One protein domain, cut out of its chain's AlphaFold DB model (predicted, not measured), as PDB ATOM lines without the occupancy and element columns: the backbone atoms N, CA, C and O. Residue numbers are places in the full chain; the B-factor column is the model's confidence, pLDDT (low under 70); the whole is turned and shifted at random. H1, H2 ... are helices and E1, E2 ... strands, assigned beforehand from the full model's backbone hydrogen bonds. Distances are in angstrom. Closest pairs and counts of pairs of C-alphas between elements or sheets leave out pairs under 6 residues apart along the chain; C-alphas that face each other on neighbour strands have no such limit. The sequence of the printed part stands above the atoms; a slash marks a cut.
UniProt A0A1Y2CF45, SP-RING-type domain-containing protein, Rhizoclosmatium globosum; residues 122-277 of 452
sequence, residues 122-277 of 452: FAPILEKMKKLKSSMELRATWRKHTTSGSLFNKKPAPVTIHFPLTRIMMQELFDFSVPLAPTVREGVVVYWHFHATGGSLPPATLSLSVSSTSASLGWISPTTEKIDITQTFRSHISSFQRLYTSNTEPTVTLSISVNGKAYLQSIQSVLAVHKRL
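This is residues 122 to 277 of the 452 residues of the protein "SP-RING-type domain-containing protein" of Rhizoclosmatium globosum (UniProt A0A1Y2CF45). Two four-stranded antiparallel sheets, E1 E8 E3 E6 and E2 E7 E4 E5, lie partly face to face as a sandwich with crossed strands, with H2, H3 and H4 clustered at one end. H1 covers part of the first sheet's face away from the second, and the unnamed stretch 146 to 158 lies at the end opposite the cluster. The chain winds as a jelly roll, one long hairpin wound over both sheets: E1 pairs with E8, E2 with E7, E3 with E6 and E4 with E5. The printed part has 156 residues with four named helices and eight named strands, in the order H1 E1 E2 H2 E3 E4 E5 E6 H3 H4 E7 E8, class mixed. It is compact, with a radius of gyration of the C-alphas of 16.3 A and spans of 47 by 36 by 24 A.

Start at E1, residues 136 to 145, whose neighbour is E8, residues 267 to 276; N 137 and O 275 are 2.9 A apart. Beside E8 find E3, residues 187 to 194, with N 270 and O 191 at 2.8 A, then E6, residues 226 to 228, with N 190 and O 227 at 3.0 A. In the other sheet E2, residues 159 to 164, is the antiparallel neighbour of E7, residues 251 to 258, with N 161 and O 254 within hydrogen-bond range at 2.8 A. Next come E4, residues 204 to 210, with N 205 and O 257 at 2.8 A, and E5, residues 213 to 220, with N 210 and O 213 at 2.8 A; E4 and E5 form a hairpin. The facing parts of the sheets are 10.0 A centre to centre, their strands at 54 degrees. H1, residues 122 to 132, and H2, residues 167 to 175, are on opposite faces of the first sheet, at heights over the sheet of 8.9 A and 10.0 A. H3, residues 230 to 235, is on the second sheet at a height over the sheet of 9.5 A and only grazes the first. H4, residues 237 to 245, only grazes the second sheet and touches H2, closest at the C-alphas of Arg 167 and Tyr 244, 7.2 A. In the four helices every O i to N i+4 pair is within hydrogen-bond range.

Find C-alpha 122 at (309.297, 315.519, 187.343), where H1 begins its 15.5 A. E1 then covers 26.8 A, E3 22.2 A and E7 22.1 A. E8 covers 27.0 A, ending at C-alpha 276, (331.354, 316.312, 180.263).

The C-alphas of Phe 152 and Ala 181 are the two farthest apart, 50.6 A. The printed part has no cut; the links E1 to E2 and H2 to E3 are long. The mean pLDDT of the printed part is 70.7, and 74 residues are under 70, among them 122 to 153 and 262 to 277.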
ATOM      1  N   PHE A 122     307.954 316.080 187.541       52.38
ATOM      2  CA  PHE A 122     309.297 315.519 187.343       52.38
ATOM      3  C   PHE A 122     309.600 315.141 185.891       52.38
ATOM      4  O   PHE A 122     310.776 315.100 185.513       52.38
ATOM      5  N   ALA A 123     308.578 314.865 185.076       55.88
ATOM      6  CA  ALA A 123     308.768 314.351 183.724       55.88
ATOM      7  C   ALA A 123     309.620 315.282 182.832       55.88
ATOM      8  O   ALA A 123     310.615 314.785 182.302       55.88
ATOM      9  N   PRO A 124     309.370 316.608 182.726       58.12
ATOM     10  CA  PRO A 124     310.146 317.483 181.839       58.12
ATOM     11  C   PRO A 124     311.613 317.632 182.260       58.12
ATOM     12  O   PRO A 124     312.501 317.678 181.410       58.12
ATOM     13  N   ILE A 125     311.896 317.669 183.569       52.75
ATOM     14  CA  ILE A 125     313.267 317.766 184.095       52.75
ATOM     15  C   ILE A 125     314.015 316.461 183.826       52.75
ATOM     16  O   ILE A 125     315.105 316.474 183.253       52.75
ATOM     17  N   LEU A 126     313.414 315.320 184.181       55.16
ATOM     18  CA  LEU A 126     314.000 314.007 183.924       55.16
ATOM     19  C   LEU A 126     314.155 313.743 182.425       55.16
ATOM     20  O   LEU A 126     315.105 313.071 182.040       55.16
ATOM     21  N   GLU A 127     313.277 314.265 181.570       59.91
ATOM     22  CA  GLU A 127     313.393 314.154 180.118       59.91
ATOM     23  C   GLU A 127     314.506 315.048 179.553       59.91
ATOM     24  O   GLU A 127     315.345 314.545 178.804       59.91
ATOM     25  N   LYS A 128     314.605 316.322 179.968       57.59
ATOM     26  CA  LYS A 128     315.753 317.199 179.657       57.59
ATOM     27  C   LYS A 128     317.073 316.542 180.089       57.59
ATOM     28  O   LYS A 128     318.000 316.429 179.288       57.59
ATOM     29  N   MET A 129     317.143 316.014 181.315       51.22
ATOM     30  CA  MET A 129     318.307 315.277 181.821       51.22
ATOM     31  C   MET A 129     318.574 313.984 181.033       51.22
ATOM     32  O   MET A 129     319.727 313.699 180.725       51.22
ATOM     33  N   LYS A 130     317.546 313.199 180.667       55.31
ATOM     34  CA  LYS A 130     317.683 311.992 179.823       55.31
ATOM     35  C   LYS A 130     318.212 312.337 178.426       55.31
ATOM     36  O   LYS A 130     319.107 311.643 177.956       55.31
ATOM     37  N   LYS A 131     317.728 313.417 177.802       56.75
ATOM     38  CA  LYS A 131     318.195 313.918 176.495       56.75
ATOM     39  C   LYS A 131     319.669 314.360 176.531       56.75
ATOM     40  O   LYS A 131     320.380 314.158 175.554       56.75
ATOM     41  N   LEU A 132     320.164 314.852 177.672       49.66
ATOM     42  CA  LEU A 132     321.580 315.206 177.886       49.66
ATOM     43  C   LEU A 132     322.523 314.001 178.140       49.66
ATOM     44  O   LEU A 132     323.744 314.158 178.071       49.66
ATOM     45  N   LYS A 133     322.010 312.781 178.392       54.03
ATOM     46  CA  LYS A 133     322.831 311.583 178.718       54.03
ATOM     47  C   LYS A 133     323.690 311.035 177.565       54.03
ATOM     48  O   LYS A 133     324.402 310.048 177.774       54.03
ATOM     49  N   SER A 134     323.619 311.629 176.375       46.03
ATOM     50  CA  SER A 134     324.384 311.240 175.181       46.03
ATOM     51  C   SER A 134     325.804 311.815 175.121       46.03
ATOM     52  O   SER A 134     326.554 311.420 174.239       46.03
ATOM     53  N   SER A 135     326.193 312.718 176.034       47.50
ATOM     54  CA  SER A 135     327.553 313.296 176.079       47.50
ATOM     55  C   SER A 135     328.097 313.547 177.498       47.50
ATOM     56  O   SER A 135     329.183 314.115 177.646       47.50
ATOM     57  N   MET A 136     327.358 313.184 178.550       52.56
ATOM     58  CA  MET A 136     327.680 313.568 179.931       52.56
ATOM     59  C   MET A 136     327.465 312.420 180.922       52.56
ATOM     60  O   MET A 136     326.495 311.664 180.815       52.56
ATOM     61  N   GLU A 137     328.341 312.336 181.922       56.88
ATOM     62  CA  GLU A 137     328.059 311.657 183.182       56.88
ATOM     63  C   GLU A 137     327.481 312.679 184.162       56.88
ATOM     64  O   GLU A 137     327.899 313.835 184.236       56.88
ATOM     65  N   LEU A 138     326.447 312.238 184.866       50.97
ATOM     66  CA  LEU A 138     325.517 313.094 185.577       50.97
ATOM     67  C   LEU A 138     325.324 312.526 186.975       50.97
ATOM     68  O   LEU A 138     324.591 311.551 187.151       50.97
ATOM     69  N   ARG A 139     325.990 313.138 187.955       61.28
ATOM     70  CA  ARG A 139     325.869 312.781 189.370       61.28
ATOM     71  C   ARG A 139     325.117 313.892 190.076       61.28
ATOM     72  O   ARG A 139     325.653 314.968 190.328       61.28
ATOM     73  N   ALA A 140     323.834 313.643 190.303       56.16
ATOM     74  CA  ALA A 140     322.906 314.623 190.837       56.16
ATOM     75  C   ALA A 140     322.394 314.197 192.213       56.16
ATOM     76  O   ALA A 140     321.863 313.098 192.367       56.16
ATOM     77  N   THR A 141     322.504 315.100 193.184       58.03
ATOM     78  CA  THR A 141     321.954 314.928 194.530       58.03
ATOM     79  C   THR A 141     320.653 315.719 194.605       58.03
ATOM     80  O   THR A 141     320.648 316.950 194.547       58.03
ATOM     81  N   TRP A 142     319.527 315.012 194.679       49.78
ATOM     82  CA  TRP A 142     318.193 315.607 194.629       49.78
ATOM     83  C   TRP A 142     317.663 315.932 196.034       49.78
ATOM     84  O   TRP A 142     317.733 315.101 196.939       49.78
ATOM     85  N   ARG A 143     317.111 317.139 196.214       62.59
ATOM     86  CA  ARG A 143     316.441 317.583 197.449       62.59
ATOM     87  C   ARG A 143     315.160 318.351 197.094       62.59
ATOM     88  O   ARG A 143     315.210 319.364 196.396       62.59
ATOM     89  N   LYS A 144     314.019 317.901 197.624       61.53
ATOM     90  CA  LYS A 144     312.737 318.628 197.612       61.53
ATOM     91  C   LYS A 144     312.552 319.340 198.952       61.53
ATOM     92  O   LYS A 144     312.616 318.685 199.986       61.53
ATOM     93  N   HIS A 145     312.280 320.645 198.929       60.25
ATOM     94  CA  HIS A 145     311.872 321.413 200.107       60.25
ATOM     95  C   HIS A 145     310.437 321.920 199.925       60.25
ATOM     96  O   HIS A 145     310.169 322.862 199.178       60.25
ATOM     97  N   THR A 146     309.494 321.289 200.624       56.97
ATOM     98  CA  THR A 146     308.117 321.783 200.725       56.97
ATOM     99  C   THR A 146     308.037 322.763 201.893       56.97
ATOM    100  O   THR A 146     307.970 322.347 203.046       56.97
ATOM    101  N   THR A 147     308.075 324.065 201.615       57.03
ATOM    102  CA  THR A 147     307.986 325.114 202.644       57.03
ATOM    103  C   THR A 147     306.537 325.586 202.781       57.03
ATOM    104  O   THR A 147     306.179 326.675 202.344       57.03
ATOM    105  N   SER A 148     305.674 324.753 203.366       51.94
ATOM    106  CA  SER A 148     304.255 325.073 203.565       51.94
ATOM    107  C   SER A 148     304.064 326.149 204.646       51.94
ATOM    108  O   SER A 148     303.878 325.831 205.819       51.94
ATOM    109  N   GLY A 149     304.114 327.427 204.260       51.59
ATOM    110  CA  GLY A 149     303.933 328.560 205.171       51.59
ATOM    111  C   GLY A 149     303.244 329.757 204.515       51.59
ATOM    112  O   GLY A 149     303.762 330.340 203.565       51.59
ATOM    113  N   SER A 150     302.091 330.164 205.055       49.56
ATOM    114  CA  SER A 150     301.373 331.372 204.624       49.56
ATOM    115  C   SER A 150     302.023 332.630 205.217       49.56
ATOM    116  O   SER A 150     301.576 333.182 206.221       49.56
ATOM    117  N   LEU A 151     303.132 333.069 204.619       49.53
ATOM    118  CA  LEU A 151     303.919 334.211 205.092       49.53
ATOM    119  C   LEU A 151     303.392 335.547 204.550       49.53
ATOM    120  O   LEU A 151     304.079 336.258 203.816       49.53
ATOM    121  N   PHE A 152     302.181 335.928 204.966       55.53
ATOM    122  CA  PHE A 152     301.725 337.306 204.778       55.53
ATOM    123  C   PHE A 152     302.692 338.281 205.483       55.53
ATOM    124  O   PHE A 152     302.987 338.177 206.673       55.53
ATOM    125  N   ASN A 153     303.180 339.255 204.716       61.31
ATOM    126  CA  ASN A 153     303.963 340.428 205.128       61.31
ATOM    127  C   ASN A 153     305.392 340.275 205.692       61.31
ATOM    128  O   ASN A 153     306.103 341.281 205.661       61.31
ATOM    129  N   LYS A 154     305.878 339.103 206.122       70.00
ATOM    130  CA  LYS A 154     307.289 338.937 206.557       70.00
ATOM    131  C   LYS A 154     308.210 338.522 205.395       70.00
ATOM    132  O   LYS A 154     307.793 337.755 204.531       70.00
ATOM    133  N   LYS A 155     309.471 338.990 205.374       73.50
ATOM    134  CA  LYS A 155     310.488 338.451 204.443       73.50
ATOM    135  C   LYS A 155     310.706 336.968 204.795       73.50
ATOM    136  O   LYS A 155     310.932 336.687 205.974       73.50
ATOM    137  N   PRO A 156     310.633 336.026 203.837       76.19
ATOM    138  CA  PRO A 156     310.868 334.618 204.132       76.19
ATOM    139  C   PRO A 156     312.309 334.394 204.606       76.19
ATOM    140  O   PRO A 156     313.248 335.023 204.106       76.19
ATOM    141  N   ALA A 157     312.483 333.480 205.563       81.00
ATOM    142  CA  ALA A 157     313.806 333.027 205.977       81.00
ATOM    143  C   ALA A 157     314.548 332.380 204.784       81.00
ATOM    144  O   ALA A 157     313.893 331.750 203.946       81.00
ATOM    145  N   PRO A 158     315.886 332.513 204.676       84.56
ATOM    146  CA  PRO A 158     316.644 331.920 203.577       84.56
ATOM    147  C   PRO A 158     316.462 330.400 203.509       84.56
ATOM    148  O   PRO A 158     316.788 329.674 204.453       84.56
ATOM    149  N   VAL A 159     315.954 329.905 202.380       83.00
ATOM    150  CA  VAL A 159     315.727 328.471 202.180       83.00
ATOM    151  C   VAL A 159     317.079 327.812 201.969       83.00
ATOM    152  O   VAL A 159     317.767 328.081 200.987       83.00
ATOM    153  N   THR A 160     317.472 326.993 202.939       85.25
ATOM    154  CA  THR A 160     318.833 326.475 203.073       85.25
ATOM    155  C   THR A 160     318.830 324.969 202.850       85.25
ATOM    156  O   THR A 160     318.042 324.248 203.459       85.25
ATOM    157  N   ILE A 161     319.668 324.505 201.922       83.50
ATOM    158  CA  ILE A 161     319.603 323.163 201.341       83.50
ATOM    159  C   ILE A 161     320.982 322.507 201.439       83.50
ATOM    160  O   ILE A 161     321.964 323.001 200.883       83.50
ATOM    161  N   HIS A 162     321.043 321.386 202.157       85.06
ATOM    162  CA  HIS A 162     322.289 320.708 202.506       85.06
ATOM    163  C   HIS A 162     322.563 319.500 201.599       85.06
ATOM    164  O   HIS A 162     321.802 318.519 201.577       85.06
ATOM    165  N   PHE A 163     323.690 319.560 200.894       82.62
ATOM    166  CA  PHE A 163     324.213 318.525 200.011       82.62
ATOM    167  C   PHE A 163     325.515 317.960 200.609       82.62
ATOM    168  O   PHE A 163     326.537 318.650 200.578       82.62
ATOM    169  N   PRO A 164     325.518 316.732 201.157       83.38
ATOM    170  CA  PRO A 164     326.766 316.071 201.522       83.38
ATOM    171  C   PRO A 164     327.554 315.748 200.245       83.38
ATOM    172  O   PRO A 164     327.005 315.175 199.300       83.38
ATOM    173  N   LEU A 165     328.830 316.130 200.203       84.06
ATOM    174  CA  LEU A 165     329.753 315.706 199.156       84.06
ATOM    175  C   LEU A 165     330.478 314.442 199.599       84.06
ATOM    176  O   LEU A 165     331.344 314.489 200.472       84.06
ATOM    177  N   THR A 166     330.169 313.335 198.930       86.19
ATOM    178  CA  THR A 166     330.941 312.103 199.095       86.19
ATOM    179  C   THR A 166     332.386 312.314 198.650       86.19
ATOM    180  O   THR A 166     332.672 313.124 197.759       86.19
ATOM    181  N   ARG A 167     333.313 311.524 199.199       82.75
ATOM    182  CA  ARG A 167     334.733 311.573 198.799       82.75
ATOM    183  C   ARG A 167     334.970 311.417 197.287       82.75
ATOM    184  O   ARG A 167     335.906 312.013 196.759       82.75
ATOM    185  N   ILE A 168     334.109 310.680 196.578       81.50
ATOM    186  CA  ILE A 168     334.200 310.511 195.116       81.50
ATOM    187  C   ILE A 168     333.787 311.799 194.387       81.50
ATOM    188  O   ILE A 168     334.478 312.221 193.465       81.50
ATOM    189  N   MET A 169     332.719 312.470 194.836       78.94
ATOM    190  CA  MET A 169     332.328 313.773 194.281       78.94
ATOM    191  C   MET A 169     333.391 314.839 194.560       78.94
ATOM    192  O   MET A 169     333.665 315.652 193.684       78.94
ATOM    193  N   MET A 170     334.033 314.824 195.736       82.06
ATOM    194  CA  MET A 170     335.186 315.694 196.006       82.06
ATOM    195  C   MET A 170     336.342 315.445 195.032       82.06
ATOM    196  O   MET A 170     336.910 316.408 194.531       82.06
ATOM    197  N   GLN A 171     336.668 314.182 194.732       84.19
ATOM    198  CA  GLN A 171     337.720 313.864 193.765       84.19
ATOM    199  C   GLN A 171     337.402 314.441 192.381       84.19
ATOM    200  O   GLN A 171     338.213 315.173 191.830       84.19
ATOM    201  N   GLU A 172     336.189 314.211 191.875       78.50
ATOM    202  CA  GLU A 172     335.745 314.743 190.579       78.50
ATOM    203  C   GLU A 172     335.772 316.281 190.551       78.50
ATOM    204  O   GLU A 172     336.159 316.885 189.553       78.50
ATOM    205  N   LEU A 173     335.437 316.934 191.669       78.06
ATOM    206  CA  LEU A 173     335.554 318.385 191.824       78.06
ATOM    207  C   LEU A 173     337.008 318.881 191.805       78.06
ATOM    208  O   LEU A 173     337.250 319.970 191.282       78.06
ATOM    209  N   PHE A 174     337.971 318.116 192.330       81.06
ATOM    210  CA  PHE A 174     339.393 318.445 192.192       81.06
ATOM    211  C   PHE A 174     339.890 318.225 190.766       81.06
ATOM    212  O   PHE A 174     340.618 319.073 190.251       81.06
ATOM    213  N   ASP A 175     339.444 317.165 190.099       76.44
ATOM    214  CA  ASP A 175     339.805 316.885 188.709       76.44
ATOM    215  C   ASP A 175     339.341 318.039 187.780       76.44
ATOM    216  O   ASP A 175     340.104 318.484 186.925       76.44
ATOM    217  N   PHE A 176     338.161 318.636 188.033       68.44
ATOM    218  CA  PHE A 176     337.687 319.873 187.369       68.44
ATOM    219  C   PHE A 176     338.365 321.173 187.847       68.44
ATOM    220  O   PHE A 176     338.220 322.234 187.221       68.44
ATOM    221  N   SER A 177     339.036 321.135 189.000       67.12
ATOM    222  CA  SER A 177     339.711 322.299 189.583       67.12
ATOM    223  C   SER A 177     341.074 322.568 188.954       67.12
ATOM    224  O   SER A 177     341.495 323.724 188.884       67.12
ATOM    225  N   VAL A 178     341.733 321.516 188.455       72.12
ATOM    226  CA  VAL A 178     342.952 321.627 187.652       72.12
ATOM    227  C   VAL A 178     342.645 322.470 186.404       72.12
ATOM    228  O   VAL A 178     341.617 322.247 185.759       72.12
ATOM    229  N   PRO A 179     343.503 323.438 186.024       58.97
ATOM    230  CA  PRO A 179     343.320 324.233 184.811       58.97
ATOM    231  C   PRO A 179     343.617 323.405 183.549       58.97
ATOM    232  O   PRO A 179     344.641 323.570 182.887       58.97
ATOM    233  N   LEU A 180     342.692 322.506 183.214       52.06
ATOM    234  CA  LEU A 180     342.593 321.858 181.910       52.06
ATOM    235  C   LEU A 180     342.332 322.907 180.811       52.06
ATOM    236  O   LEU A 180     341.862 324.015 181.081       52.06
ATOM    237  N   ALA A 181     342.672 322.556 179.567       46.12
ATOM    238  CA  ALA A 181     342.714 323.486 178.437       46.12
ATOM    239  C   ALA A 181     341.398 324.283 178.254       46.12
ATOM    240  O   ALA A 181     340.310 323.720 178.404       46.12
ATOM    241  N   PRO A 182     341.467 325.579 177.874       48.56
ATOM    242  CA  PRO A 182     340.367 326.545 178.017       48.56
ATOM    243  C   PRO A 182     339.101 326.265 177.185       48.56
ATOM    244  O   PRO A 182     338.111 326.985 177.318       48.56
ATOM    245  N   THR A 183     339.100 325.239 176.331       42.91
ATOM    246  CA  THR A 183     337.946 324.844 175.510       42.91
ATOM    247  C   THR A 183     337.084 323.747 176.155       42.91
ATOM    248  O   THR A 183     335.915 323.571 175.787       42.91
ATOM    249  N   VAL A 184     337.590 323.062 177.189       42.31
ATOM    250  CA  VAL A 184     336.849 322.027 177.924       42.31
ATOM    251  C   VAL A 184     335.939 322.667 178.977       42.31
ATOM    252  O   VAL A 184     336.320 322.901 180.119       42.31
ATOM    253  N   ARG A 185     334.679 322.921 178.596       50.94
ATOM    254  CA  ARG A 185     333.591 323.258 179.538       50.94
ATOM    255  C   ARG A 185     333.128 322.032 180.337       50.94
ATOM    256  O   ARG A 185     332.014 321.542 180.147       50.94
ATOM    257  N   GLU A 186     334.005 321.532 181.195       55.34
ATOM    258  CA  GLU A 186     333.633 320.764 182.385       55.34
ATOM    259  C   GLU A 186     333.272 321.744 183.508       55.34
ATOM    260  O   GLU A 186     333.839 322.835 183.586       55.34
ATOM    261  N   GLY A 187     332.275 321.410 184.330       60.69
ATOM    262  CA  GLY A 187     331.745 322.376 185.285       60.69
ATOM    263  C   GLY A 187     330.642 321.853 186.197       60.69
ATOM    264  O   GLY A 187     329.935 320.889 185.898       60.69
ATOM    265  N   VAL A 188     330.489 322.530 187.330       65.00
ATOM    266  CA  VAL A 188     329.495 322.232 188.361       65.00
ATOM    267  C   VAL A 188     328.256 323.076 188.096       65.00
ATOM    268  O   VAL A 188     328.344 324.298 187.980       65.00
ATOM    269  N   VAL A 189     327.089 322.439 188.004       67.44
ATOM    270  CA  VAL A 189     325.856 323.111 187.592       67.44
ATOM    271  C   VAL A 189     324.763 322.915 188.637       67.44
ATOM    272  O   VAL A 189     324.467 321.796 189.055       67.44
ATOM    273  N   VAL A 190     324.100 324.004 189.019       69.06
ATOM    274  CA  VAL A 190     322.821 323.912 189.730       69.06
ATOM    275  C   VAL A 190     321.710 324.004 188.701       69.06
ATOM    276  O   VAL A 190     321.593 325.002 187.988       69.06
ATOM    277  N   TYR A 191     320.886 322.962 188.659       68.44
ATOM    278  CA  TYR A 191     319.551 323.046 188.092       68.44
ATOM    279  C   TYR A 191     318.584 323.254 189.252       68.44
ATOM    280  O   TYR A 191     318.620 322.540 190.256       68.44
ATOM    281  N   TRP A 192     317.694 324.221 189.123       69.62
ATOM    282  CA  TRP A 192     316.569 324.366 190.034       69.62
ATOM    283  C   TRP A 192     315.286 324.376 189.219       69.62
ATOM    284  O   TRP A 192     315.282 324.703 188.034       69.62
ATOM    285  N   HIS A 193     314.178 324.049 189.869       63.81
ATOM    286  CA  HIS A 193     312.865 324.304 189.314       63.81
ATOM    287  C   HIS A 193     312.005 324.907 190.412       63.81
ATOM    288  O   HIS A 193     311.540 324.227 191.330       63.81
ATOM    289  N   PHE A 194     311.801 326.216 190.325       64.19
ATOM    290  CA  PHE A 194     310.753 326.860 191.095       64.19
ATOM    291  C   PHE A 194     309.409 326.472 190.480       64.19
ATOM    292  O   PHE A 194     309.283 326.399 189.257       64.19
ATOM    293  N   HIS A 195     308.408 326.208 191.314       57.69
ATOM    294  CA  HIS A 195     307.038 326.008 190.858       57.69
ATOM    295  C   HIS A 195     306.152 327.075 191.498       57.69
ATOM    296  O   HIS A 195     305.544 326.867 192.549       57.69
ATOM    297  N   ALA A 196     306.150 328.258 190.883       55.56
ATOM    298  CA  ALA A 196     305.410 329.415 191.361       55.56
ATOM    299  C   ALA A 196     303.921 329.289 191.012       55.56
ATOM    300  O   ALA A 196     303.453 329.744 189.971       55.56
ATOM    301  N   THR A 197     303.167 328.663 191.908       51.19
ATOM    302  CA  THR A 197     301.700 328.655 191.895       51.19
ATOM    303  C   THR A 197     301.160 330.065 192.157       51.19
ATOM    304  O   THR A 197     300.897 330.422 193.305       51.19
ATOM    305  N   GLY A 198     300.999 330.857 191.093       50.41
ATOM    306  CA  GLY A 198     300.244 332.117 191.122       50.41
ATOM    307  C   GLY A 198     301.028 333.422 190.935       50.41
ATOM    308  O   GLY A 198     300.513 334.465 191.321       50.41
ATOM    309  N   GLY A 199     302.235 333.423 190.353       57.09
ATOM    310  CA  GLY A 199     302.880 334.691 189.975       57.09
ATOM    311  C   GLY A 199     304.332 334.596 189.508       57.09
ATOM    312  O   GLY A 199     304.981 333.559 189.626       57.09
ATOM    313  N   SER A 200     304.860 335.715 189.004       60.34
ATOM    314  CA  SER A 200     306.296 335.891 188.769       60.34
ATOM    315  C   SER A 200     307.049 335.917 190.102       60.34
ATOM    316  O   SER A 200     306.712 336.704 190.989       60.34
ATOM    317  N   LEU A 201     308.088 335.095 190.243       64.06
ATOM    318  CA  LEU A 201     308.944 335.116 191.434       64.06
ATOM    319  C   LEU A 201     309.682 336.468 191.544       64.06
ATOM    320  O   LEU A 201     310.027 337.055 190.517       64.06
ATOM    321  N   PRO A 202     309.991 336.960 192.755       75.75
ATOM    322  CA  PRO A 202     310.963 338.032 192.921       75.75
ATOM    323  C   PRO A 202     312.373 337.542 192.556       75.75
ATOM    324  O   PRO A 202     312.642 336.338 192.642       75.75
ATOM    325  N   PRO A 203     313.311 338.454 192.248       80.75
ATOM    326  CA  PRO A 203     314.725 338.114 192.184       80.75
ATOM    327  C   PRO A 203     315.200 337.478 193.499       80.75
ATOM    328  O   PRO A 203     314.904 337.970 194.594       80.75
ATOM    329  N   ALA A 204     315.961 336.391 193.399       82.94
ATOM    330  CA  ALA A 204     316.552 335.718 194.553       82.94
ATOM    331  C   ALA A 204     318.072 335.891 194.547       82.94
ATOM    332  O   ALA A 204     318.704 335.758 193.502       82.94
ATOM    333  N   THR A 205     318.674 336.164 195.701       85.69
ATOM    334  CA  THR A 205     320.126 336.057 195.871       85.69
ATOM    335  C   THR A 205     320.484 334.647 196.315       85.69
ATOM    336  O   THR A 205     319.890 334.099 197.247       85.69
ATOM    337  N   LEU A 206     321.467 334.064 195.633       85.06
ATOM    338  CA  LEU A 206     321.983 332.732 195.917       85.06
ATOM    339  C   LEU A 206     323.326 332.855 196.635       85.06
ATOM    340  O   LEU A 206     324.191 333.615 196.200       85.06
ATOM    341  N   SER A 207     323.536 332.086 197.699       85.88
ATOM    342  CA  SER A 207     324.859 331.898 198.290       85.88
ATOM    343  C   SER A 207     325.194 330.417 198.402       85.88
ATOM    344  O   SER A 207     324.351 329.578 198.724       85.88
ATOM    345  N   LEU A 208     326.449 330.102 198.102       85.56
ATOM    346  CA  LEU A 208     327.039 328.795 198.340       85.56
ATOM    347  C   LEU A 208     327.896 328.896 199.600       85.56
ATOM    348  O   LEU A 208     328.619 329.878 199.778       85.56
ATOM    349  N   SER A 209     327.844 327.893 200.466       86.12
ATOM    350  CA  SER A 209     328.765 327.791 201.592       86.12
ATOM    351  C   SER A 209     329.282 326.373 201.803       86.12
ATOM    352  O   SER A 209     328.630 325.375 201.491       86.12
ATOM    353  N   VAL A 210     330.516 326.302 202.291       85.31
ATOM    354  CA  VAL A 210     331.332 325.101 202.449       85.31
ATOM    355  C   VAL A 210     332.030 325.223 203.796       85.31
ATOM    356  O   VAL A 210     332.952 326.026 203.933       85.31
ATOM    357  N   SER A 211     331.568 324.472 204.799       72.19
ATOM    358  CA  SER A 211     332.169 324.403 206.144       72.19
ATOM    359  C   SER A 211     332.644 325.770 206.675       72.19
ATOM    360  O   SER A 211     333.838 326.008 206.840       72.19
ATOM    361  N   SER A 212     331.691 326.685 206.897       72.81
ATOM    362  CA  SER A 212     331.844 328.113 207.268       72.81
ATOM    363  C   SER A 212     332.337 329.095 206.189       72.81
ATOM    364  O   SER A 212     331.991 330.271 206.270       72.81
ATOM    365  N   THR A 213     333.051 328.666 205.140       80.81
ATOM    366  CA  THR A 213     333.386 329.587 204.032       80.81
ATOM    367  C   THR A 213     332.124 329.843 203.207       80.81
ATOM    368  O   THR A 213     331.450 328.882 202.847       80.81
ATOM    369  N   SER A 214     331.785 331.090 202.869       84.12
ATOM    370  CA  SER A 214     330.638 331.390 201.994       84.12
ATOM    371  C   SER A 214     331.010 332.333 200.857       84.12
ATOM    372  O   SER A 214     331.905 333.164 201.001       84.12
ATOM    373  N   ALA A 215     330.328 332.185 199.727       83.81
ATOM    374  CA  ALA A 215     330.469 333.039 198.561       83.81
ATOM    375  C   ALA A 215     329.095 333.317 197.938       83.81
ATOM    376  O   ALA A 215     328.232 332.437 197.840       83.81
ATOM    377  N   SER A 216     328.888 334.560 197.504       84.56
ATOM    378  CA  SER A 216     327.698 334.929 196.738       84.56
ATOM    379  C   SER A 216     327.784 334.345 195.329       84.56
ATOM    380  O   SER A 216     328.813 334.458 194.662       84.56
ATOM    381  N   LEU A 217     326.685 333.752 194.872       80.25
ATOM    382  CA  LEU A 217     326.471 333.328 193.487       80.25
ATOM    383  C   LEU A 217     325.725 334.390 192.659       80.25
ATOM    384  O   LEU A 217     325.405 334.159 191.496       80.25
ATOM    385  N   GLY A 218     325.467 335.562 193.247       84.00
ATOM    386  CA  GLY A 218     324.789 336.674 192.593       84.00
ATOM    387  C   GLY A 218     323.265 336.558 192.606       84.00
ATOM    388  O   GLY A 218     322.666 335.946 193.497       84.00
ATOM    389  N   TRP A 219     322.641 337.213 191.628       81.19
ATOM    390  CA  TRP A 219     321.190 337.340 191.504       81.19
ATOM    391  C   TRP A 219     320.622 336.355 190.480       81.19
ATOM    392  O   TRP A 219     321.144 336.203 189.377       81.19
ATOM    393  N   ILE A 220     319.508 335.728 190.842       78.38
ATOM    394  CA  ILE A 220     318.728 334.810 190.017       78.38
ATOM    395  C   ILE A 220     317.521 335.545 189.437       78.38
ATOM    396  O   ILE A 220     316.704 336.089 190.184       78.38
ATOM    397  N   SER A 221     317.369 335.479 188.111       76.88
ATOM    398  CA  SER A 221     316.092 335.746 187.441       76.88
ATOM    399  C   SER A 221     315.153 334.538 187.584       76.88
ATOM    400  O   SER A 221     315.617 333.407 187.414       76.88
ATOM    401  N   PRO A 222     313.835 334.740 187.778       69.50
ATOM    402  CA  PRO A 222     312.821 333.678 187.718       69.50
ATOM    403  C   PRO A 222     312.885 332.803 186.457       69.50
ATOM    404  O   PRO A 222     312.491 331.642 186.491       69.50
ATOM    405  N   THR A 223     313.365 333.370 185.345       73.75
ATOM    406  CA  THR A 223     313.448 332.726 184.025       73.75
ATOM    407  C   THR A 223     314.720 331.903 183.811       73.75
ATOM    408  O   THR A 223     314.829 331.183 182.820       73.75
ATOM    409  N   THR A 224     315.702 332.003 184.707       73.44
ATOM    410  CA  THR A 224     316.934 331.215 184.629       73.44
ATOM    411  C   THR A 224     316.644 329.801 185.139       73.44
ATOM    412  O   THR A 224     316.313 329.648 186.304       73.44
ATOM    413  N   GLU A 225     316.786 328.757 184.313       71.31
ATOM    414  CA  GLU A 225     316.641 327.345 184.752       71.31
ATOM    415  C   GLU A 225     317.937 326.744 185.342       71.31
ATOM    416  O   GLU A 225     317.932 325.663 185.938       71.31
ATOM    417  N   LYS A 226     319.076 327.400 185.095       79.56
ATOM    418  CA  LYS A 226     320.421 326.837 185.250       79.56
ATOM    419  C   LYS A 226     321.417 327.934 185.623       79.56
ATOM    420  O   LYS A 226     321.547 328.895 184.866       79.56
ATOM    421  N   ILE A 227     322.200 327.743 186.686       77.62
ATOM    422  CA  ILE A 227     323.461 328.479 186.881       77.62
ATOM    423  C   ILE A 227     324.649 327.518 186.835       77.62
ATOM    424  O   ILE A 227     324.636 326.425 187.403       77.62
ATOM    425  N   ASP A 228     325.693 327.970 186.149       79.81
ATOM    426  CA  ASP A 228     327.038 327.418 186.235       79.81
ATOM    427  C   ASP A 228     327.711 327.977 187.499       79.81
ATOM    428  O   ASP A 228     327.931 329.184 187.601       79.81
ATOM    429  N   ILE A 229     327.983 327.118 188.484       79.94
ATOM    430  CA  ILE A 229     328.593 327.514 189.764       79.94
ATOM    431  C   ILE A 229     330.100 327.223 189.804       79.94
ATOM    432  O   ILE A 229     330.722 327.345 190.861       79.94
ATOM    433  N   THR A 230     330.707 326.851 188.670       79.75
ATOM    434  CA  THR A 230     332.102 326.382 188.591       79.75
ATOM    435  C   THR A 230     333.095 327.408 189.128       79.75
ATOM    436  O   THR A 230     333.999 327.045 189.874       79.75
ATOM    437  N   GLN A 231     332.916 328.697 188.822       79.94
ATOM    438  CA  GLN A 231     333.832 329.742 189.292       79.94
ATOM    439  C   GLN A 231     333.748 329.963 190.814       79.94
ATOM    440  O   GLN A 231     334.765 330.208 191.463       79.94
ATOM    441  N   THR A 232     332.567 329.797 191.412       81.31
ATOM    442  CA  THR A 232     332.396 329.867 192.872       81.31
ATOM    443  C   THR A 232     332.916 328.604 193.555       81.31
ATOM    444  O   THR A 232     333.603 328.696 194.570       81.31
ATOM    445  N   PHE A 233     332.713 327.423 192.961       80.62
ATOM    446  CA  PHE A 233     333.385 326.198 193.408       80.62
ATOM    447  C   PHE A 233     334.915 326.334 193.350       80.62
ATOM    448  O   PHE A 233     335.593 325.920 194.289       80.62
ATOM    449  N   ARG A 234     335.458 327.006 192.322       83.31
ATOM    450  CA  ARG A 234     336.888 327.338 192.227       83.31
ATOM    451  C   ARG A 234     337.370 328.208 193.395       83.31
ATOM    452  O   ARG A 234     338.414 327.906 193.965       83.31
ATOM    453  N   SER A 235     336.593 329.194 193.854       83.94
ATOM    454  CA  SER A 235     336.949 329.959 195.069       83.94
ATOM    455  C   SER A 235     336.955 329.141 196.373       83.94
ATOM    456  O   SER A 235     337.505 329.599 197.371       83.94
ATOM    457  N   HIS A 236     336.403 327.922 196.373       84.31
ATOM    458  CA  HIS A 236     336.353 327.032 197.538       84.31
ATOM    459  C   HIS A 236     337.286 325.807 197.452       84.31
ATOM    460  O   HIS A 236     337.286 325.006 198.388       84.31
ATOM    461  N   ILE A 237     338.102 325.647 196.394       85.81
ATOM    462  CA  ILE A 237     338.994 324.473 196.219       85.81
ATOM    463  C   ILE A 237     339.858 324.238 197.460       85.81
ATOM    464  O   ILE A 237     339.949 323.114 197.939       85.81
ATOM    465  N   SER A 238     340.455 325.295 198.014       85.69
ATOM    466  CA  SER A 238     341.323 325.215 199.194       85.69
ATOM    467  C   SER A 238     340.577 324.765 200.457       85.69
ATOM    468  O   SER A 238     341.129 323.995 201.245       85.69
ATOM    469  N   SER A 239     339.314 325.169 200.634       86.25
ATOM    470  CA  SER A 239     338.444 324.665 201.706       86.25
ATOM    471  C   SER A 239     338.111 323.185 201.497       86.25
ATOM    472  O   SER A 239     338.256 322.396 202.429       86.25
ATOM    473  N   PHE A 240     337.747 322.775 200.276       85.50
ATOM    474  CA  PHE A 240     337.506 321.362 199.958       85.50
ATOM    475  C   PHE A 240     338.757 320.501 200.159       85.50
ATOM    476  O   PHE A 240     338.665 319.430 200.751       85.50
ATOM    477  N   GLN A 241     339.927 320.964 199.714       88.62
ATOM    478  CA  GLN A 241     341.187 320.226 199.811       88.62
ATOM    479  C   GLN A 241     341.558 319.965 201.274       88.62
ATOM    480  O   GLN A 241     341.901 318.836 201.615       88.62
ATOM    481  N   ARG A 242     341.399 320.967 202.154       89.62
ATOM    482  CA  ARG A 242     341.581 320.803 203.607       89.62
ATOM    483  C   ARG A 242     340.651 319.726 204.175       89.62
ATOM    484  O   ARG A 242     341.135 318.811 204.836       89.62
ATOM    485  N   LEU A 243     339.352 319.794 203.869       87.88
ATOM    486  CA  LEU A 243     338.340 318.840 204.353       87.88
ATOM    487  C   LEU A 243     338.589 317.406 203.852       87.88
ATOM    488  O   LEU A 243     338.462 316.447 204.614       87.88
ATOM    489  N   TYR A 244     339.020 317.264 202.596       87.75
ATOM    490  CA  TYR A 244     339.429 315.986 202.015       87.75
ATOM    491  C   TYR A 244     340.671 315.420 202.719       87.75
ATOM    492  O   TYR A 244     340.694 314.236 203.050       87.75
ATOM    493  N   THR A 245     341.683 316.251 203.012       89.81
ATOM    494  CA  THR A 245     342.882 315.806 203.750       89.81
ATOM    495  C   THR A 245     342.605 315.435 205.206       89.81
ATOM    496  O   THR A 245     343.253 314.529 205.717       89.81
ATOM    497  N   SER A 246     341.618 316.054 205.863       91.19
ATOM    498  CA  SER A 246     341.152 315.633 207.192       91.19
ATOM    499  C   SER A 246     340.154 314.464 207.152       91.19
ATOM    500  O   SER A 246     339.646 314.068 208.197       91.19
ATOM    501  N   ASN A 247     339.872 313.898 205.967       88.81
ATOM    502  CA  ASN A 247     338.903 312.819 205.744       88.81
ATOM    503  C   ASN A 247     337.494 313.137 206.304       88.81
ATOM    504  O   ASN A 247     336.780 312.254 206.773       88.81
ATOM    505  N   THR A 248     337.100 314.413 206.246       90.12
ATOM    506  CA  THR A 248     335.787 314.914 206.681       90.12
ATOM    507  C   THR A 248     334.914 315.220 205.467       90.12
ATOM    508  O   THR A 248     335.340 315.937 204.565       90.12
ATOM    509  N   GLU A 249     333.691 314.685 205.415       86.31
ATOM    510  CA  GLU A 249     332.789 314.927 204.280       86.31
ATOM    511  C   GLU A 249     332.178 316.345 204.351       86.31
ATOM    512  O   GLU A 249     331.488 316.673 205.323       86.31
ATOM    513  N   PRO A 250     332.399 317.220 203.347       87.31
ATOM    514  CA  PRO A 250     331.830 318.559 203.333       87.31
ATOM    515  C   PRO A 250     330.313 318.509 203.182       87.31
ATOM    516  O   PRO A 250     329.790 317.912 202.239       87.31
ATOM    517  N   THR A 251     329.598 319.250 204.026       86.31
ATOM    518  CA  THR A 251     328.212 319.621 203.727       86.31
ATOM    519  C   THR A 251     328.208 320.941 202.966       86.31
ATOM    520  O   THR A 251     328.346 322.016 203.555       86.31
ATOM    521  N   VAL A 252     328.041 320.864 201.646       85.06
ATOM    522  CA  VAL A 252     327.795 322.043 200.812       85.06
ATOM    523  C   VAL A 252     326.385 322.535 201.092       85.06
ATOM    524  O   VAL A 252     325.410 321.791 200.987       85.06
ATOM    525  N   THR A 253     326.283 323.798 201.469       85.75
ATOM    526  CA  THR A 253     325.049 324.416 201.932       85.75
ATOM    527  C   THR A 253     324.676 325.533 200.969       85.75
ATOM    528  O   THR A 253     325.362 326.544 200.858       85.75
ATOM    529  N   LEU A 254     323.598 325.320 200.219       85.25
ATOM    530  CA  LEU A 254     323.055 326.288 199.275       85.25
ATOM    531  C   LEU A 254     321.956 327.080 199.983       85.25
ATOM    532  O   LEU A 254     320.967 326.482 200.399       85.25
ATOM    533  N   SER A 255     322.104 328.397 200.124       85.69
ATOM    534  CA  SER A 255     321.063 329.246 200.714       85.69
ATOM    535  C   SER A 255     320.450 330.169 199.662       85.69
ATOM    536  O   SER A 255     321.153 330.806 198.875       85.69
ATOM    537  N   ILE A 256     319.119 330.210 199.636       84.75
ATOM    538  CA  ILE A 256     318.315 330.968 198.677       84.75
ATOM    539  C   ILE A 256     317.543 332.035 199.457       84.75
ATOM    540  O   ILE A 256     316.580 331.723 200.160       84.75
ATOM    541  N   SER A 257     317.945 333.305 199.341       86.88
ATOM    542  CA  SER A 257     317.210 334.426 199.938       86.88
ATOM    543  C   SER A 257     316.408 335.152 198.863       86.88
ATOM    544  O   SER A 257     316.964 335.746 197.942       86.88
ATOM    545  N   VAL A 258     315.080 335.099 198.963       84.25
ATOM    546  CA  VAL A 258     314.187 335.784 198.021       84.25
ATOM    547  C   VAL A 258     314.027 337.240 198.437       84.25
ATOM    548  O   VAL A 258     313.645 337.537 199.571       84.25
ATOM    549  N   ASN A 259     314.309 338.164 197.521       79.62
ATOM    550  CA  ASN A 259     314.271 339.598 197.794       79.62
ATOM    551  C   ASN A 259     312.912 340.185 197.391       79.62
ATOM    552  O   ASN A 259     312.797 341.017 196.499       79.62
ATOM    553  N   GLY A 260     311.871 339.715 198.082       76.94
ATOM    554  CA  GLY A 260     310.493 340.185 197.959       76.94
ATOM    555  C   GLY A 260     309.540 339.415 198.880       76.94
ATOM    556  O   GLY A 260     309.922 338.415 199.490       76.94
ATOM    557  N   LYS A 261     308.285 339.871 198.968       71.12
ATOM    558  CA  LYS A 261     307.176 339.087 199.537       71.12
ATOM    559  C   LYS A 261     306.657 338.155 198.436       71.12
ATOM    560  O   LYS A 261     306.259 338.652 197.388       71.12
ATOM    561  N   ALA A 262     306.679 336.837 198.638       64.62
ATOM    562  CA  ALA A 262     306.233 335.872 197.627       64.62
ATOM    563  C   ALA A 262     305.708 334.567 198.233       64.62
ATOM    564  O   ALA A 262     306.242 334.074 199.227       64.62
ATOM    565  N   TYR A 263     304.702 333.982 197.579       64.62
ATOM    566  CA  TYR A 263     304.102 332.707 197.967       64.62
ATOM    567  C   TYR A 263     304.840 331.543 197.314       64.62
ATOM    568  O   TYR A 263     304.569 331.145 196.183       64.62
ATOM    569  N   LEU A 264     305.792 330.991 198.060       62.34
ATOM    570  CA  LEU A 264     306.536 329.792 197.696       62.34
ATOM    571  C   LEU A 264     305.883 328.564 198.335       62.34
ATOM    572  O   LEU A 264     306.217 328.202 199.456       62.34
ATOM    573  N   GLN A 265     304.968 327.905 197.619       63.22
ATOM    574  CA  GLN A 265     304.350 326.662 198.110       63.22
ATOM    575  C   GLN A 265     305.343 325.482 198.136       63.22
ATOM    576  O   GLN A 265     305.270 324.624 199.016       63.22
ATOM    577  N   SER A 266     306.298 325.429 197.198       64.25
ATOM    578  CA  SER A 266     307.430 324.492 197.250       64.25
ATOM    579  C   SER A 266     308.634 324.983 196.438       64.25
ATOM    580  O   SER A 266     308.482 325.739 195.476       64.25
ATOM    581  N   ILE A 267     309.831 324.525 196.813       63.78
ATOM    582  CA  ILE A 267     311.080 324.717 196.067       63.78
ATOM    583  C   ILE A 267     311.700 323.346 195.794       63.78
ATOM    584  O   ILE A 267     311.823 322.505 196.688       63.78
ATOM    585  N   GLN A 268     312.116 323.118 194.548       65.25
ATOM    586  CA  GLN A 268     312.783 321.885 194.143       65.25
ATOM    587  C   GLN A 268     314.149 322.215 193.538       65.25
ATOM    588  O   GLN A 268     314.263 322.998 192.595       65.25
ATOM    589  N   SER A 269     315.198 321.629 194.113       60.88
ATOM    590  CA  SER A 269     316.593 321.929 193.779       60.88
ATOM    591  C   SER A 269     317.355 320.655 193.440       60.88
ATOM    592  O   SER A 269     317.251 319.653 194.154       60.88
ATOM    593  N   VAL A 270     318.154 320.703 192.378       61.53
ATOM    594  CA  VAL A 270     318.936 319.567 191.895       61.53
ATOM    595  C   VAL A 270     320.379 320.020 191.692       61.53
ATOM    596  O   VAL A 270     320.749 320.550 190.641       61.53
ATOM    597  N   LEU A 271     321.216 319.813 192.712       63.56
ATOM    598  CA  LEU A 271     322.656 319.984 192.546       63.56
ATOM    599  C   LEU A 271     323.156 318.866 191.629       63.56
ATOM    600  O   LEU A 271     323.033 317.689 191.972       63.56
ATOM    601  N   ALA A 272     323.694 319.228 190.466       64.56
ATOM    602  CA  ALA A 272     324.101 318.284 189.440       64.56
ATOM    603  C   ALA A 272     325.575 318.500 189.077       64.56
ATOM    604  O   ALA A 272     325.948 319.439 188.370       64.56
ATOM    605  N   VAL A 273     326.436 317.592 189.533       62.03
ATOM    606  CA  VAL A 273     327.825 317.544 189.076       62.03
ATOM    607  C   VAL A 273     327.818 316.973 187.656       62.03
ATOM    608  O   VAL A 273     327.363 315.849 187.413       62.03
ATOM    609  N   HIS A 274     328.251 317.798 186.702       66.56
ATOM    610  CA  HIS A 274     328.155 317.554 185.266       66.56
ATOM    611  C   HIS A 274     329.543 317.253 184.692       66.56
ATOM    612  O   HIS A 274     330.217 318.138 184.159       66.56
ATOM    613  N   LYS A 275     329.957 315.981 184.732       62.81
ATOM    614  CA  LYS A 275     331.144 315.560 183.985       62.81
ATOM    615  C   LYS A 275     330.796 315.526 182.501       62.81
ATOM    616  O   LYS A 275     330.038 314.665 182.043       62.81
ATOM    617  N   ARG A 276     331.356 316.450 181.721       59.44
ATOM    618  CA  ARG A 276     331.354 316.312 180.263       59.44
ATOM    619  C   ARG A 276     332.299 315.160 179.931       59.44
ATOM    620  O   ARG A 276     333.453 315.189 180.327       59.44
ATOM    621  N   LEU A 277     331.803 314.119 179.271       57.62
ATOM    622  CA  LEU A 277     332.640 312.959 178.967       57.62
ATOM    623  C   LEU A 277     333.513 313.275 177.753       57.62
ATOM    624  O   LEU A 277     332.998 313.692 176.712       57.62
TER     625      LEU A 277